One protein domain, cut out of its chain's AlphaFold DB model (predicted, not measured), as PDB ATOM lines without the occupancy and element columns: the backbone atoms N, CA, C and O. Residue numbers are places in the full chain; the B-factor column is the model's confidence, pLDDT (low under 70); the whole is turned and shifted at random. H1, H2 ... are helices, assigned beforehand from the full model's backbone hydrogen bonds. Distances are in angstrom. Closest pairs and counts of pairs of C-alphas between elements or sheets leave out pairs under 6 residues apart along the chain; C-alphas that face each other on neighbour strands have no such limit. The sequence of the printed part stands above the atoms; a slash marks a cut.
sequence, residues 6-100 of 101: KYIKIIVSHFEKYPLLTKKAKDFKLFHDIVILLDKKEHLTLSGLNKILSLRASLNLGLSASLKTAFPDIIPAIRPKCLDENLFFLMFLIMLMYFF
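AT A GLANCE: This is residues 6 to 100 of the 101 residues of the protein "LAGLIDADG_2 domain-containing protein" of Beauveria lii (UniProt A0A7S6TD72). H2 and H3 pack side by side in an antiparallel helical pair, H1 slants across the other side of H2, and short H4 stands off beyond H3. From H4 a long unnamed stretch, residues 71 to 84, runs back to H5 at the far end, where residues 92 to 100 stick out free and add to the length. The printed part has 95 residues with five named helices in the order H1, H2, H3, H4, H5 and no named strand, an all-helix class. The whole is loose, with a radius of gyration of the C-alphas of 16.6 A, and spans 54 by 27 by 18 A.

IN THESE COORDINATES: H1 is residues 6 to 17, 17.4 A long, from C-alpha 6 at (615.177, 527.310, 419.411). H2, residues 24 to 39, is 22.2 A long and begins with C-alpha 24 at (613.588, 508.283, 430.541). H3 is residues 46 to 57, 16.2 A, and H4 is residues 65 to 70, 8.7 A. H5, residues 85 to 99, is 21.5 A long and ends with C-alpha 99 at (620.303, 494.545, 411.763).

HOW THE PARTS SIT: H1 and H2, a helical hairpin, only just touch, with 3 pairs of C-alphas within 8 A. H1 touches H2 with residues 8 to 12 alone, and H2 touches H1 with residues 32 to 35 alone; the closest C-alphas of the two, those of Val 12 and His 32, are 6.4 A apart. The two run opposite ways at a steep tilt of 45 degrees. H2 touches H3 with residues 30 to 37 alone, closest at the C-alphas of Leu 30 and Leu 55, 5.9 A. This hairpin has a shallow tilt of 15 degrees, opposite ways. H1 and H3 are apart. H4 and H5 touch no helix. In H2, H3, H4 and H5 every O i to N i+4 pair is within hydrogen-bond range; in H1, 7 of 8 are.

THE WHOLE: The C-alphas farthest apart, of Ala 70 and Phe 100, are 54.0 A apart. Without residues 92 to 100 the body spans 45 by 27 by 16 A. The printed part has no cut, and the link from H4 to H5, 14 residues, is long. Mean pLDDT of the printed part is 92.2, and of H5 77; residues 83, 85 and 100 are under 70.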
ATOM      1  N   LYS A   6     615.276 527.644 420.841       96.94
ATOM      2  CA  LYS A   6     615.177 527.310 419.411       96.94
ATOM      3  C   LYS A   6     615.613 525.868 419.126       96.94
ATOM      4  O   LYS A   6     614.893 525.134 418.460       96.94
ATOM      5  N   TYR A   7     616.775 525.461 419.632       98.00
ATOM      6  CA  TYR A   7     617.310 524.115 419.404       98.00
ATOM      7  C   TYR A   7     616.640 523.064 420.293       98.00
ATOM      8  O   TYR A   7     616.438 521.936 419.856       98.00
ATOM      9  N   ILE A   8     616.235 523.435 421.511       98.25
ATOM     10  CA  ILE A   8     615.472 522.549 422.400       98.25
ATOM     11  C   ILE A   8     614.153 522.127 421.746       98.25
ATOM     12  O   ILE A   8     613.825 520.946 421.781       98.25
ATOM     13  N   LYS A   9     613.430 523.046 421.092       97.88
ATOM     14  CA  LYS A   9     612.187 522.715 420.376       97.88
ATOM     15  C   LYS A   9     612.400 521.658 419.290       97.88
ATOM     16  O   LYS A   9     611.586 520.755 419.175       97.88
ATOM     17  N   ILE A  10     613.515 521.716 418.557       98.00
ATOM     18  CA  ILE A  10     613.858 520.704 417.541       98.00
ATOM     19  C   ILE A  10     614.035 519.324 418.190       98.00
ATOM     20  O   ILE A  10     613.502 518.334 417.693       98.00
ATOM     21  N   ILE A  11     614.745 519.261 419.320       97.19
ATOM     22  CA  ILE A  11     614.943 518.017 420.080       97.19
ATOM     23  C   ILE A  11     613.603 517.477 420.592       97.19
ATOM     24  O   ILE A  11     613.343 516.280 420.494       97.19
ATOM     25  N   VAL A  12     612.752 518.358 421.121       97.62
ATOM     26  CA  VAL A  12     611.416 517.990 421.594       97.62
ATOM     27  C   VAL A  12     610.588 517.395 420.454       97.62
ATOM     28  O   VAL A  12     610.128 516.268 420.592       97.62
ATOM     29  N   SER A  13     610.499 518.066 419.303       97.75
ATOM     30  CA  SER A  13     609.756 517.554 418.142       97.75
ATOM     31  C   SER A  13     610.304 516.226 417.610       97.75
ATOM     32  O   SER A  13     609.536 515.379 417.155       97.75
ATOM     33  N   HIS A  14     611.621 516.002 417.686       97.25
ATOM     34  CA  HIS A  14     612.206 514.708 417.336       97.25
ATOM     35  C   HIS A  14     611.691 513.597 418.256       97.25
ATOM     36  O   HIS A  14     611.228 512.578 417.759       97.25
ATOM     37  N   PHE A  15     611.722 513.793 419.575       95.81
ATOM     38  CA  PHE A  15     611.285 512.776 420.537       95.81
ATOM     39  C   PHE A  15     609.761 512.666 420.690       95.81
ATOM     40  O   PHE A  15     609.280 511.676 421.228       95.81
ATOM     41  N   GLU A  16     608.985 513.632 420.199       94.25
ATOM     42  CA  GLU A  16     607.547 513.440 419.978       94.25
ATOM     43  C   GLU A  16     607.287 512.490 418.805       94.25
ATOM     44  O   GLU A  16     606.446 511.599 418.906       94.25
ATOM     45  N   LYS A  17     608.033 512.650 417.702       94.44
ATOM     46  CA  LYS A  17     607.911 511.797 416.511       94.44
ATOM     47  C   LYS A  17     608.534 510.411 416.703       94.44
ATOM     48  O   LYS A  17     608.030 509.432 416.159       94.44
ATOM     49  N   TYR A  18     609.619 510.335 417.466       92.25
ATOM     50  CA  TYR A  18     610.378 509.123 417.764       92.25
ATOM     51  C   TYR A  18     610.484 508.959 419.290       92.25
ATOM     52  O   TYR A  18     611.502 509.330 419.885       92.25
ATOM     53  N   PRO A  19     609.421 508.458 419.951       90.81
ATOM     54  CA  PRO A  19     609.348 508.398 421.404       90.81
ATOM     55  C   PRO A  19     610.465 507.577 422.039       90.81
ATOM     56  O   PRO A  19     610.855 506.514 421.557       90.81
ATOM     57  N   LEU A  20     610.931 508.046 423.194       90.25
ATOM     58  CA  LEU A  20     611.792 507.250 424.057       90.25
ATOM     59  C   LEU A  20     611.008 506.055 424.608       90.25
ATOM     60  O   LEU A  20     609.878 506.204 425.067       90.25
ATOM     61  N   LEU A  21     611.647 504.889 424.633       87.00
ATOM     62  CA  LEU A  21     611.021 503.649 425.109       87.00
ATOM     63  C   LEU A  21     611.401 503.297 426.551       87.00
ATOM     64  O   LEU A  21     610.777 502.455 427.187       87.00
ATOM     65  N   THR A  22     612.442 503.931 427.086       87.50
ATOM     66  CA  THR A  22     612.947 503.641 428.430       87.50
ATOM     67  C   THR A  22     612.189 504.434 429.494       87.50
ATOM     68  O   THR A  22     611.418 505.349 429.205       87.50
ATOM     69  N   LYS A  23     612.510 504.190 430.773       88.88
ATOM     70  CA  LYS A  23     612.023 505.004 431.906       88.88
ATOM     71  C   LYS A  23     612.303 506.509 431.729       88.88
ATOM     72  O   LYS A  23     611.596 507.320 432.330       88.88
ATOM     73  N   LYS A  24     613.274 506.888 430.882       92.06
ATOM     74  CA  LYS A  24     613.588 508.283 430.541       92.06
ATOM     75  C   LYS A  24     612.445 508.996 429.814       92.06
ATOM     76  O   LYS A  24     612.350 510.214 429.920       92.06
ATOM     77  N   ALA A  25     611.540 508.262 429.161       93.25
ATOM     78  CA  ALA A  25     610.343 508.815 428.527       93.25
ATOM     79  C   ALA A  25     609.489 509.638 429.503       93.25
ATOM     80  O   ALA A  25     608.957 510.686 429.144       93.25
ATOM     81  N   LYS A  26     609.427 509.215 430.773       94.44
ATOM     82  CA  LYS A  26     608.690 509.931 431.822       94.44
ATOM     83  C   LYS A  26     609.303 511.298 432.111       94.44
ATOM     84  O   LYS A  26     608.587 512.285 432.238       94.44
ATOM     85  N   ASP A  27     610.631 511.349 432.192       96.19
ATOM     86  CA  ASP A  27     611.369 512.594 432.411       96.19
ATOM     87  C   ASP A  27     611.285 513.497 431.180       96.19
ATOM     88  O   ASP A  27     611.117 514.706 431.314       96.19
ATOM     89  N   PHE A  28     611.351 512.913 429.978       96.56
ATOM     90  CA  PHE A  28     611.153 513.652 428.737       96.56
ATOM     91  C   PHE A  28     609.765 514.287 428.678       96.56
ATOM     92  O   PHE A  28     609.664 515.450 428.309       96.56
ATOM     93  N   LYS A  29     608.710 513.586 429.104       96.69
ATOM     94  CA  LYS A  29     607.357 514.148 429.124       96.69
ATOM     95  C   LYS A  29     607.246 515.368 430.046       96.69
ATOM     96  O   LYS A  29     606.738 516.402 429.624       96.69
ATOM     97  N   LEU A  30     607.791 515.284 431.262       98.12
ATOM     98  CA  LEU A  30     607.849 516.429 432.182       98.12
ATOM     99  C   LEU A  30     608.675 517.588 431.596       98.12
ATOM    100  O   LEU A  30     608.282 518.746 431.696       98.12
ATOM    101  N   PHE A  31     609.810 517.282 430.957       97.88
ATOM    102  CA  PHE A  31     610.648 518.276 430.283       97.88
ATOM    103  C   PHE A  31     609.926 518.953 429.109       97.88
ATOM    104  O   PHE A  31     609.956 520.175 429.002       97.88
ATOM    105  N   HIS A  32     609.247 518.179 428.266       97.69
ATOM    106  CA  HIS A  32     608.411 518.667 427.174       97.69
ATOM    107  C   HIS A  32     607.362 519.661 427.692       97.69
ATOM    108  O   HIS A  32     607.241 520.764 427.160       97.69
ATOM    109  N   ASP A  33     606.651 519.318 428.771       98.12
ATOM    110  CA  ASP A  33     605.610 520.187 429.328       98.12
ATOM    111  C   ASP A  33     606.205 521.506 429.870       98.12
ATOM    112  O   ASP A  33     605.618 522.574 429.683       98.12
ATOM    113  N   ILE A  34     607.418 521.477 430.441       98.44
ATOM    114  CA  ILE A  34     608.170 522.694 430.804       98.44
ATOM    115  C   ILE A  34     608.508 523.529 429.559       98.44
ATOM    116  O   ILE A  34     608.347 524.749 429.581       98.44
ATOM    117  N   VAL A  35     608.957 522.904 428.463       98.38
ATOM    118  CA  VAL A  35     609.284 523.611 427.211       98.38
ATOM    119  C   VAL A  35     608.055 524.314 426.631       98.38
ATOM    120  O   VAL A  35     608.181 525.450 426.179       98.38
ATOM    121  N   ILE A  36     606.864 523.711 426.713       98.19
ATOM    122  CA  ILE A  36     605.608 524.367 426.312       98.19
ATOM    123  C   ILE A  36     605.344 525.629 427.145       98.19
ATOM    124  O   ILE A  36     604.992 526.667 426.585       98.19
ATOM    125  N   LEU A  37     605.530 525.572 428.468       98.56
ATOM    126  CA  LEU A  37     605.356 526.741 429.345       98.56
ATOM    127  C   LEU A  37     606.369 527.854 429.031       98.56
ATOM    128  O   LEU A  37     606.048 529.042 429.133       98.56
ATOM    129  N   LEU A  38     607.591 527.485 428.634       98.12
ATOM    130  CA  LEU A  38     608.603 528.437 428.177       98.12
ATOM    131  C   LEU A  38     608.205 529.090 426.847       98.12
ATOM    132  O   LEU A  38     608.261 530.314 426.743       98.12
ATOM    133  N   ASP A  39     607.752 528.297 425.874       97.31
ATOM    134  CA  ASP A  39     607.343 528.769 424.544       97.31
ATOM    135  C   ASP A  39     606.151 529.734 424.619       97.31
ATOM    136  O   ASP A  39     606.151 530.790 423.988       97.31
ATOM    137  N   LYS A  40     605.178 529.429 425.487       98.06
ATOM    138  CA  LYS A  40     604.019 530.289 425.774       98.06
ATOM    139  C   LYS A  40     604.337 531.494 426.665       98.06
ATOM    140  O   LYS A  40     603.445 532.285 426.955       98.06
ATOM    141  N   LYS A  41     605.581 531.630 427.135       98.25
ATOM    142  CA  LYS A  41     606.019 532.646 428.108       98.25
ATOM    143  C   LYS A  41     605.262 532.630 429.448       98.25
ATOM    144  O   LYS A  41     605.365 533.579 430.221       98.25
ATOM    145  N   GLU A  42     604.566 531.540 429.782       98.44
ATOM    146  CA  GLU A  42     603.810 531.417 431.040       98.44
ATOM    147  C   GLU A  42     604.722 531.489 432.274       98.44
ATOM    148  O   GLU A  42     604.305 531.976 433.324       98.44
ATOM    149  N   HIS A  43     605.982 531.069 432.135       98.12
ATOM    150  CA  HIS A  43     607.016 531.129 433.175       98.12
ATOM    151  C   HIS A  43     607.283 532.534 433.743       98.12
ATOM    152  O   HIS A  43     607.872 532.644 434.813       98.12
ATOM    153  N   LEU A  44     606.861 533.595 433.047       98.38
ATOM    154  CA  LEU A  44     606.969 534.979 433.519       98.38
ATOM    155  C   LEU A  44     605.917 535.335 434.583       98.38
ATOM    156  O   LEU A  44     605.977 536.405 435.180       98.38
ATOM    157  N   THR A  45     604.945 534.453 434.818       98.50
ATOM    158  CA  THR A  45     603.915 534.612 435.849       98.50
ATOM    159  C   THR A  45     604.228 533.727 437.050       98.50
ATOM    160  O   THR A  45     604.786 532.640 436.896       98.50
ATOM    161  N   LEU A  46     603.800 534.134 438.249       97.94
ATOM    162  CA  LEU A  46     603.962 533.316 439.458       97.94
ATOM    163  C   LEU A  46     603.303 531.934 439.307       97.94
ATOM    164  O   LEU A  46     603.885 530.920 439.680       97.94
ATOM    165  N   SER A  47     602.112 531.884 438.701       98.06
ATOM    166  CA  SER A  47     601.421 530.621 438.423       98.06
ATOM    167  C   SER A  47     602.248 529.718 437.505       98.06
ATOM    168  O   SER A  47     602.439 528.541 437.809       98.06
ATOM    169  N   GLY A  48     602.792 530.255 436.409       98.31
ATOM    170  CA  GLY A  48     603.633 529.489 435.491       98.31
ATOM    171  C   GLY A  48     604.956 529.043 436.113       98.31
ATOM    172  O   GLY A  48     605.364 527.901 435.901       98.31
ATOM    173  N   LEU A  49     605.593 529.882 436.935       98.31
ATOM    174  CA  LEU A  49     606.782 529.500 437.700       98.31
ATOM    175  C   LEU A  49     606.477 528.340 438.659       98.31
ATOM    176  O   LEU A  49     607.205 527.347 438.666       98.31
ATOM    177  N   ASN A  50     605.371 528.414 439.402       98.38
ATOM    178  CA  ASN A  50     604.952 527.350 440.318       98.38
ATOM    179  C   ASN A  50     604.646 526.040 439.575       98.38
ATOM    180  O   ASN A  50     605.035 524.968 440.040       98.38
ATOM    181  N   LYS A  51     604.034 526.106 438.382       98.50
ATOM    182  CA  LYS A  51     603.858 524.929 437.511       98.50
ATOM    183  C   LYS A  51     605.205 524.321 437.107       98.50
ATOM    184  O   LYS A  51     605.370 523.105 437.186       98.50
ATOM    185  N   ILE A  52     606.182 525.142 436.715       98.62
ATOM    186  CA  ILE A  52     607.530 524.661 436.366       98.62
ATOM    187  C   ILE A  52     608.207 524.010 437.571       98.62
ATOM    188  O   ILE A  52     608.798 522.943 437.420       98.62
ATOM    189  N   LEU A  53     608.104 524.602 438.762       98.50
ATOM    190  CA  LEU A  53     608.661 524.028 439.989       98.50
ATOM    191  C   LEU A  53     608.005 522.687 440.338       98.50
ATOM    192  O   LEU A  53     608.718 521.736 440.657       98.50
ATOM    193  N   SER A  54     606.682 522.578 440.194       98.69
ATOM    194  CA  SER A  54     605.939 521.326 440.383       98.69
ATOM    195  C   SER A  54     606.408 520.226 439.419       98.69
ATOM    196  O   SER A  54     606.706 519.109 439.848       98.69
ATOM    197  N   LEU A  55     606.577 520.543 438.128       98.62
ATOM    198  CA  LEU A  55     607.122 519.612 437.130       98.62
ATOM    199  C   LEU A  55     608.584 519.248 437.432       98.62
ATOM    200  O   LEU A  55     608.973 518.080 437.369       98.62
ATOM    201  N   ARG A  56     609.402 520.239 437.804       98.19
ATOM    202  CA  ARG A  56     610.825 520.067 438.121       98.19
ATOM    203  C   ARG A  56     611.037 519.211 439.366       98.19
ATOM    204  O   ARG A  56     612.035 518.488 439.411       98.19
ATOM    205  N   ALA A  57     610.131 519.269 440.338       98.12
ATOM    206  CA  ALA A  57     610.164 518.449 441.544       98.12
ATOM    207  C   ALA A  57     610.034 516.947 441.249       98.12
ATOM    208  O   ALA A  57     610.626 516.141 441.963       98.12
ATOM    209  N   SER A  58     609.356 516.583 440.160       97.81
ATOM    210  CA  SER A  58     609.183 515.190 439.714       97.81
ATOM    211  C   SER A  58     610.174 514.759 438.628       97.81
ATOM    212  O   SER A  58     610.166 513.604 438.199       97.81
ATOM    213  N   LEU A  59     611.027 515.681 438.171       97.00
ATOM    214  CA  LEU A  59     612.006 515.458 437.114       97.00
ATOM    215  C   LEU A  59     613.361 515.025 437.695       97.00
ATOM    216  O   LEU A  59     613.952 515.749 438.499       97.00
ATOM    217  N   ASN A  60     613.914 513.906 437.212       95.12
ATOM    218  CA  ASN A  60     615.215 513.368 437.637       95.12
ATOM    219  C   ASN A  60     615.338 513.280 439.182       95.12
ATOM    220  O   ASN A  60     614.643 512.485 439.804       95.12
ATOM    221  N   LEU A  61     616.210 514.096 439.796       96.19
ATOM    222  CA  LEU A  61     616.467 514.146 441.246       96.19
ATOM    223  C   LEU A  61     615.554 515.127 442.011       96.19
ATOM    224  O   LEU A  61     615.735 515.331 443.209       96.19
ATOM    225  N   GLY A  62     614.605 515.776 441.333       96.81
ATOM    226  CA  GLY A  62     613.726 516.773 441.945       96.81
ATOM    227  C   GLY A  62     614.431 518.087 442.307       96.81
ATOM    228  O   GLY A  62     615.489 518.415 441.756       96.81
ATOM    229  N   LEU A  63     613.807 518.879 443.187       97.56
ATOM    230  CA  LEU A  63     614.300 520.198 443.611       97.56
ATOM    231  C   LEU A  63     615.553 520.094 444.498       97.56
ATOM    232  O   LEU A  63     615.668 519.184 445.322       97.56
ATOM    233  N   SER A  64     616.463 521.066 444.372       97.69
ATOM    234  CA  SER A  64     617.593 521.234 445.295       97.69
ATOM    235  C   SER A  64     617.111 521.640 446.693       97.69
ATOM    236  O   SER A  64     615.999 522.144 446.849       97.69
ATOM    237  N   ALA A  65     617.963 521.477 447.711       97.75
ATOM    238  CA  ALA A  65     617.648 521.905 449.076       97.75
ATOM    239  C   ALA A  65     617.270 523.396 449.141       97.75
ATOM    240  O   ALA A  65     616.237 523.738 449.705       97.75
ATOM    241  N   SER A  66     618.033 524.258 448.461       98.06
ATOM    242  CA  SER A  66     617.751 525.696 448.377       98.06
ATOM    243  C   SER A  66     616.363 526.006 447.809       98.06
ATOM    244  O   SER A  66     615.663 526.863 448.338       98.06
ATOM    245  N   LEU A  67     615.939 525.290 446.764       97.38
ATOM    246  CA  LEU A  67     614.620 525.477 446.161       97.38
ATOM    247  C   LEU A  67     613.499 524.934 447.046       97.38
ATOM    248  O   LEU A  67     612.442 525.546 447.105       97.38
ATOM    249  N   LYS A  68     613.724 523.827 447.764       97.69
ATOM    250  CA  LYS A  68     612.751 523.318 448.743       97.69
ATOM    251  C   LYS A  68     612.531 524.311 449.884       97.69
ATOM    252  O   LYS A  68     611.398 524.504 450.297       97.69
ATOM    253  N   THR A  69     613.593 524.965 450.357       98.00
ATOM    254  CA  THR A  69     613.492 526.011 451.384       98.00
ATOM    255  C   THR A  69     612.787 527.262 450.857       98.00
ATOM    256  O   THR A  69     611.964 527.832 451.563       98.00
ATOM    257  N   ALA A  70     613.092 527.689 449.629       97.75
ATOM    258  CA  ALA A  70     612.488 528.883 449.034       97.75
ATOM    259  C   ALA A  70     611.019 528.686 448.614       97.75
ATOM    260  O   ALA A  70     610.260 529.650 448.579       97.75
ATOM    261  N   PHE A  71     610.623 527.451 448.292       97.19
ATOM    262  CA  PHE A  71     609.291 527.108 447.791       97.19
ATOM    263  C   PHE A  71     608.718 525.878 448.526       97.19
ATOM    264  O   PHE A  71     608.597 524.805 447.923       97.19
ATOM    265  N   PRO A  72     608.377 526.006 449.821       97.00
ATOM    266  CA  PRO A  72     607.960 524.873 450.654       97.00
ATOM    267  C   PRO A  72     606.609 524.271 450.239       97.00
ATOM    268  O   PRO A  72     606.406 523.071 450.395       97.00
ATOM    269  N   ASP A  73     605.717 525.073 449.653       97.12
ATOM    270  CA  ASP A  73     604.339 524.667 449.327       97.12
ATOM    271  C   ASP A  73     604.195 523.999 447.947       97.12
ATOM    272  O   ASP A  73     603.086 523.729 447.478       97.12
ATOM    273  N   ILE A  74     605.305 523.738 447.247       97.94
ATOM    274  CA  ILE A  74     605.266 523.116 445.919       97.94
ATOM    275  C   ILE A  74     604.943 521.628 446.037       97.94
ATOM    276  O   ILE A  74     605.753 520.819 446.493       97.94
ATOM    277  N   ILE A  75     603.778 521.254 445.513       97.69
ATOM    278  CA  ILE A  75     603.360 519.861 445.355       97.69
ATOM    279  C   ILE A  75     603.969 519.303 444.054       97.69
ATOM    280  O   ILE A  75     603.731 519.876 442.983       97.69
ATOM    281  N   PRO A  76     604.748 518.202 444.095       98.06
ATOM    282  CA  PRO A  76     605.318 517.597 442.893       98.06
ATOM    283  C   PRO A  76     604.250 517.090 441.919       98.06
ATOM    284  O   PRO A  76     603.261 516.476 442.323       98.06
ATOM    285  N   ALA A  77     604.467 517.307 440.622       97.69
ATOM    286  CA  ALA A  77     603.560 516.837 439.581       97.69
ATOM    287  C   ALA A  77     603.495 515.301 439.532       97.69
ATOM    288  O   ALA A  77     604.496 514.610 439.739       97.69
ATOM    289  N   ILE A  78     602.333 514.744 439.191       96.25
ATOM    290  CA  ILE A  78     602.177 513.293 439.034       96.25
ATOM    291  C   ILE A  78     603.069 512.810 437.887       96.25
ATOM    292  O   ILE A  78     603.019 513.331 436.771       96.25
ATOM    293  N   ARG A  79     603.891 511.791 438.152       93.44
ATOM    294  CA  ARG A  79     604.791 511.238 437.139       93.44
ATOM    295  C   ARG A  79     604.002 510.373 436.144       93.44
ATOM    296  O   ARG A  79     603.267 509.485 436.580       93.44
ATOM    297  N   PRO A  80     604.169 510.569 434.823       89.81
ATOM    298  CA  PRO A  80     603.455 509.779 433.827       89.81
ATOM    299  C   PRO A  80     603.863 508.300 433.869       89.81
ATOM    300  O   PRO A  80     604.991 507.943 434.235       89.81
ATOM    301  N   LYS A  81     602.931 507.423 433.482       84.62
ATOM    302  CA  LYS A  81     603.194 505.986 433.330       84.62
ATOM    303  C   LYS A  81     604.086 505.741 432.106       84.62
ATOM    304  O   LYS A  81     604.078 506.520 431.158       84.62
ATOM    305  N   CYS A  82     604.904 504.689 432.167       72.94
ATOM    306  CA  CYS A  82     605.722 504.278 431.020       72.94
ATOM    307  C   CYS A  82     604.836 503.564 429.999       72.94
ATOM    308  O   CYS A  82     603.826 502.985 430.403       72.94
ATOM    309  N   LEU A  83     605.248 503.540 428.729       69.56
ATOM    310  CA  LEU A  83     604.757 502.511 427.814       69.56
ATOM    311  C   LEU A  83     605.142 501.120 428.338       69.56
ATOM    312  O   LEU A  83     606.139 500.982 429.052       69.56
ATOM    313  N   ASP A  84     604.316 500.135 427.994       70.88
ATOM    314  CA  ASP A  84     604.443 498.744 428.428       70.88
ATOM    315  C   ASP A  84     605.849 498.187 428.131       70.88
ATOM    316  O   ASP A  84     606.363 498.319 427.017       70.88
ATOM    317  N   GLU A  85     606.470 497.563 429.135       66.19
ATOM    318  CA  GLU A  85     607.807 496.962 429.044       66.19
ATOM    319  C   GLU A  85     607.851 495.856 427.974       66.19
ATOM    320  O   GLU A  85     608.876 495.666 427.315       66.19
ATOM    321  N   ASN A  86     606.709 495.208 427.713       70.50
ATOM    322  CA  ASN A  86     606.559 494.207 426.658       70.50
ATOM    323  C   ASN A  86     606.801 494.783 425.254       70.50
ATOM    324  O   ASN A  86     607.368 494.112 424.391       70.50
ATOM    325  N   LEU A  87     606.419 496.045 425.019       72.44
ATOM    326  CA  LEU A  87     606.615 496.696 423.723       72.44
ATOM    327  C   LEU A  87     608.090 497.030 423.477       72.44
ATOM    328  O   LEU A  87     608.574 496.909 422.354       72.44
ATOM    329  N   PHE A  88     608.819 497.408 424.530       72.88
ATOM    330  CA  PHE A  88     610.260 497.644 424.442       72.88
ATOM    331  C   PHE A  88     611.010 496.370 424.044       72.88
ATOM    332  O   PHE A  88     611.855 496.413 423.151       72.88
ATOM    333  N   PHE A  89     610.666 495.234 424.658       73.50
ATOM    334  CA  PHE A  89     611.269 493.946 424.320       73.50
ATOM    335  C   PHE A  89     610.963 493.536 422.873       73.50
ATOM    336  O   PHE A  89     611.871 493.157 422.137       73.50
ATOM    337  N   LEU A  90     609.713 493.703 422.427       79.06
ATOM    338  CA  LEU A  90     609.313 493.410 421.051       79.06
ATOM    339  C   LEU A  90     610.049 494.288 420.025       79.06
ATOM    340  O   LEU A  90     610.538 493.781 419.020       79.06
ATOM    341  N   MET A  91     610.182 495.593 420.279       75.50
ATOM    342  CA  MET A  91     610.920 496.503 419.392       75.50
ATOM    343  C   MET A  91     612.426 496.221 419.376       75.50
ATOM    344  O   MET A  91     613.058 496.372 418.332       75.50
ATOM    345  N   PHE A  92     613.002 495.795 420.502       75.56
ATOM    346  CA  PHE A  92     614.402 495.382 420.564       75.56
ATOM    347  C   PHE A  92     614.651 494.112 419.742       75.56
ATOM    348  O   PHE A  92     615.599 494.067 418.964       75.56
ATOM    349  N   LEU A  93     613.761 493.118 419.842       82.62
ATOM    350  CA  LEU A  93     613.808 491.919 419.000       82.62
ATOM    351  C   LEU A  93     613.678 492.264 417.514       82.62
ATOM    352  O   LEU A  93     614.473 491.789 416.713       82.62
ATOM    353  N   ILE A  94     612.743 493.146 417.155       82.81
ATOM    354  CA  ILE A  94     612.587 493.658 415.789       82.81
ATOM    355  C   ILE A  94     613.893 494.305 415.307       82.81
ATOM    356  O   ILE A  94     614.396 493.937 414.253       82.81
ATOM    357  N   MET A  95     614.496 495.212 416.082       81.56
ATOM    358  CA  MET A  95     615.784 495.813 415.712       81.56
ATOM    359  C   MET A  95     616.880 494.768 415.496       81.56
ATOM    360  O   MET A  95     617.621 494.881 414.528       81.56
ATOM    361  N   LEU A  96     616.976 493.750 416.355       81.56
ATOM    362  CA  LEU A  96     617.949 492.669 416.174       81.56
ATOM    363  C   LEU A  96     617.683 491.862 414.897       81.56
ATOM    364  O   LEU A  96     618.627 491.508 414.203       81.56
ATOM    365  N   MET A  97     616.417 491.618 414.558       85.12
ATOM    366  CA  MET A  97     616.042 490.886 413.346       85.12
ATOM    367  C   MET A  97     616.362 491.654 412.055       85.12
ATOM    368  O   MET A  97     616.679 491.025 411.058       85.12
ATOM    369  N   TYR A  98     616.313 492.992 412.063       78.25
ATOM    370  CA  TYR A  98     616.584 493.823 410.876       78.25
ATOM    371  C   TYR A  98     618.043 494.308 410.750       78.25
ATOM    372  O   TYR A  98     618.380 494.922 409.742       78.25
ATOM    373  N   PHE A  99     618.900 494.082 411.754       72.12
ATOM    374  CA  PHE A  99     620.303 494.545 411.763       72.12
ATOM    375  C   PHE A  99     621.353 493.419 411.748       72.12
ATOM    376  O   PHE A  99     622.546 493.719 411.759       72.12
ATOM    377  N   PHE A 100     620.934 492.151 411.729       64.69
ATOM    378  CA  PHE A 100     621.830 490.987 411.655       64.69
ATOM    379  C   PHE A 100     621.672 490.155 410.367       64.69
ATOM    380  O   PHE A 100     622.086 488.997 410.342       64.69
TER     381      PHE A 100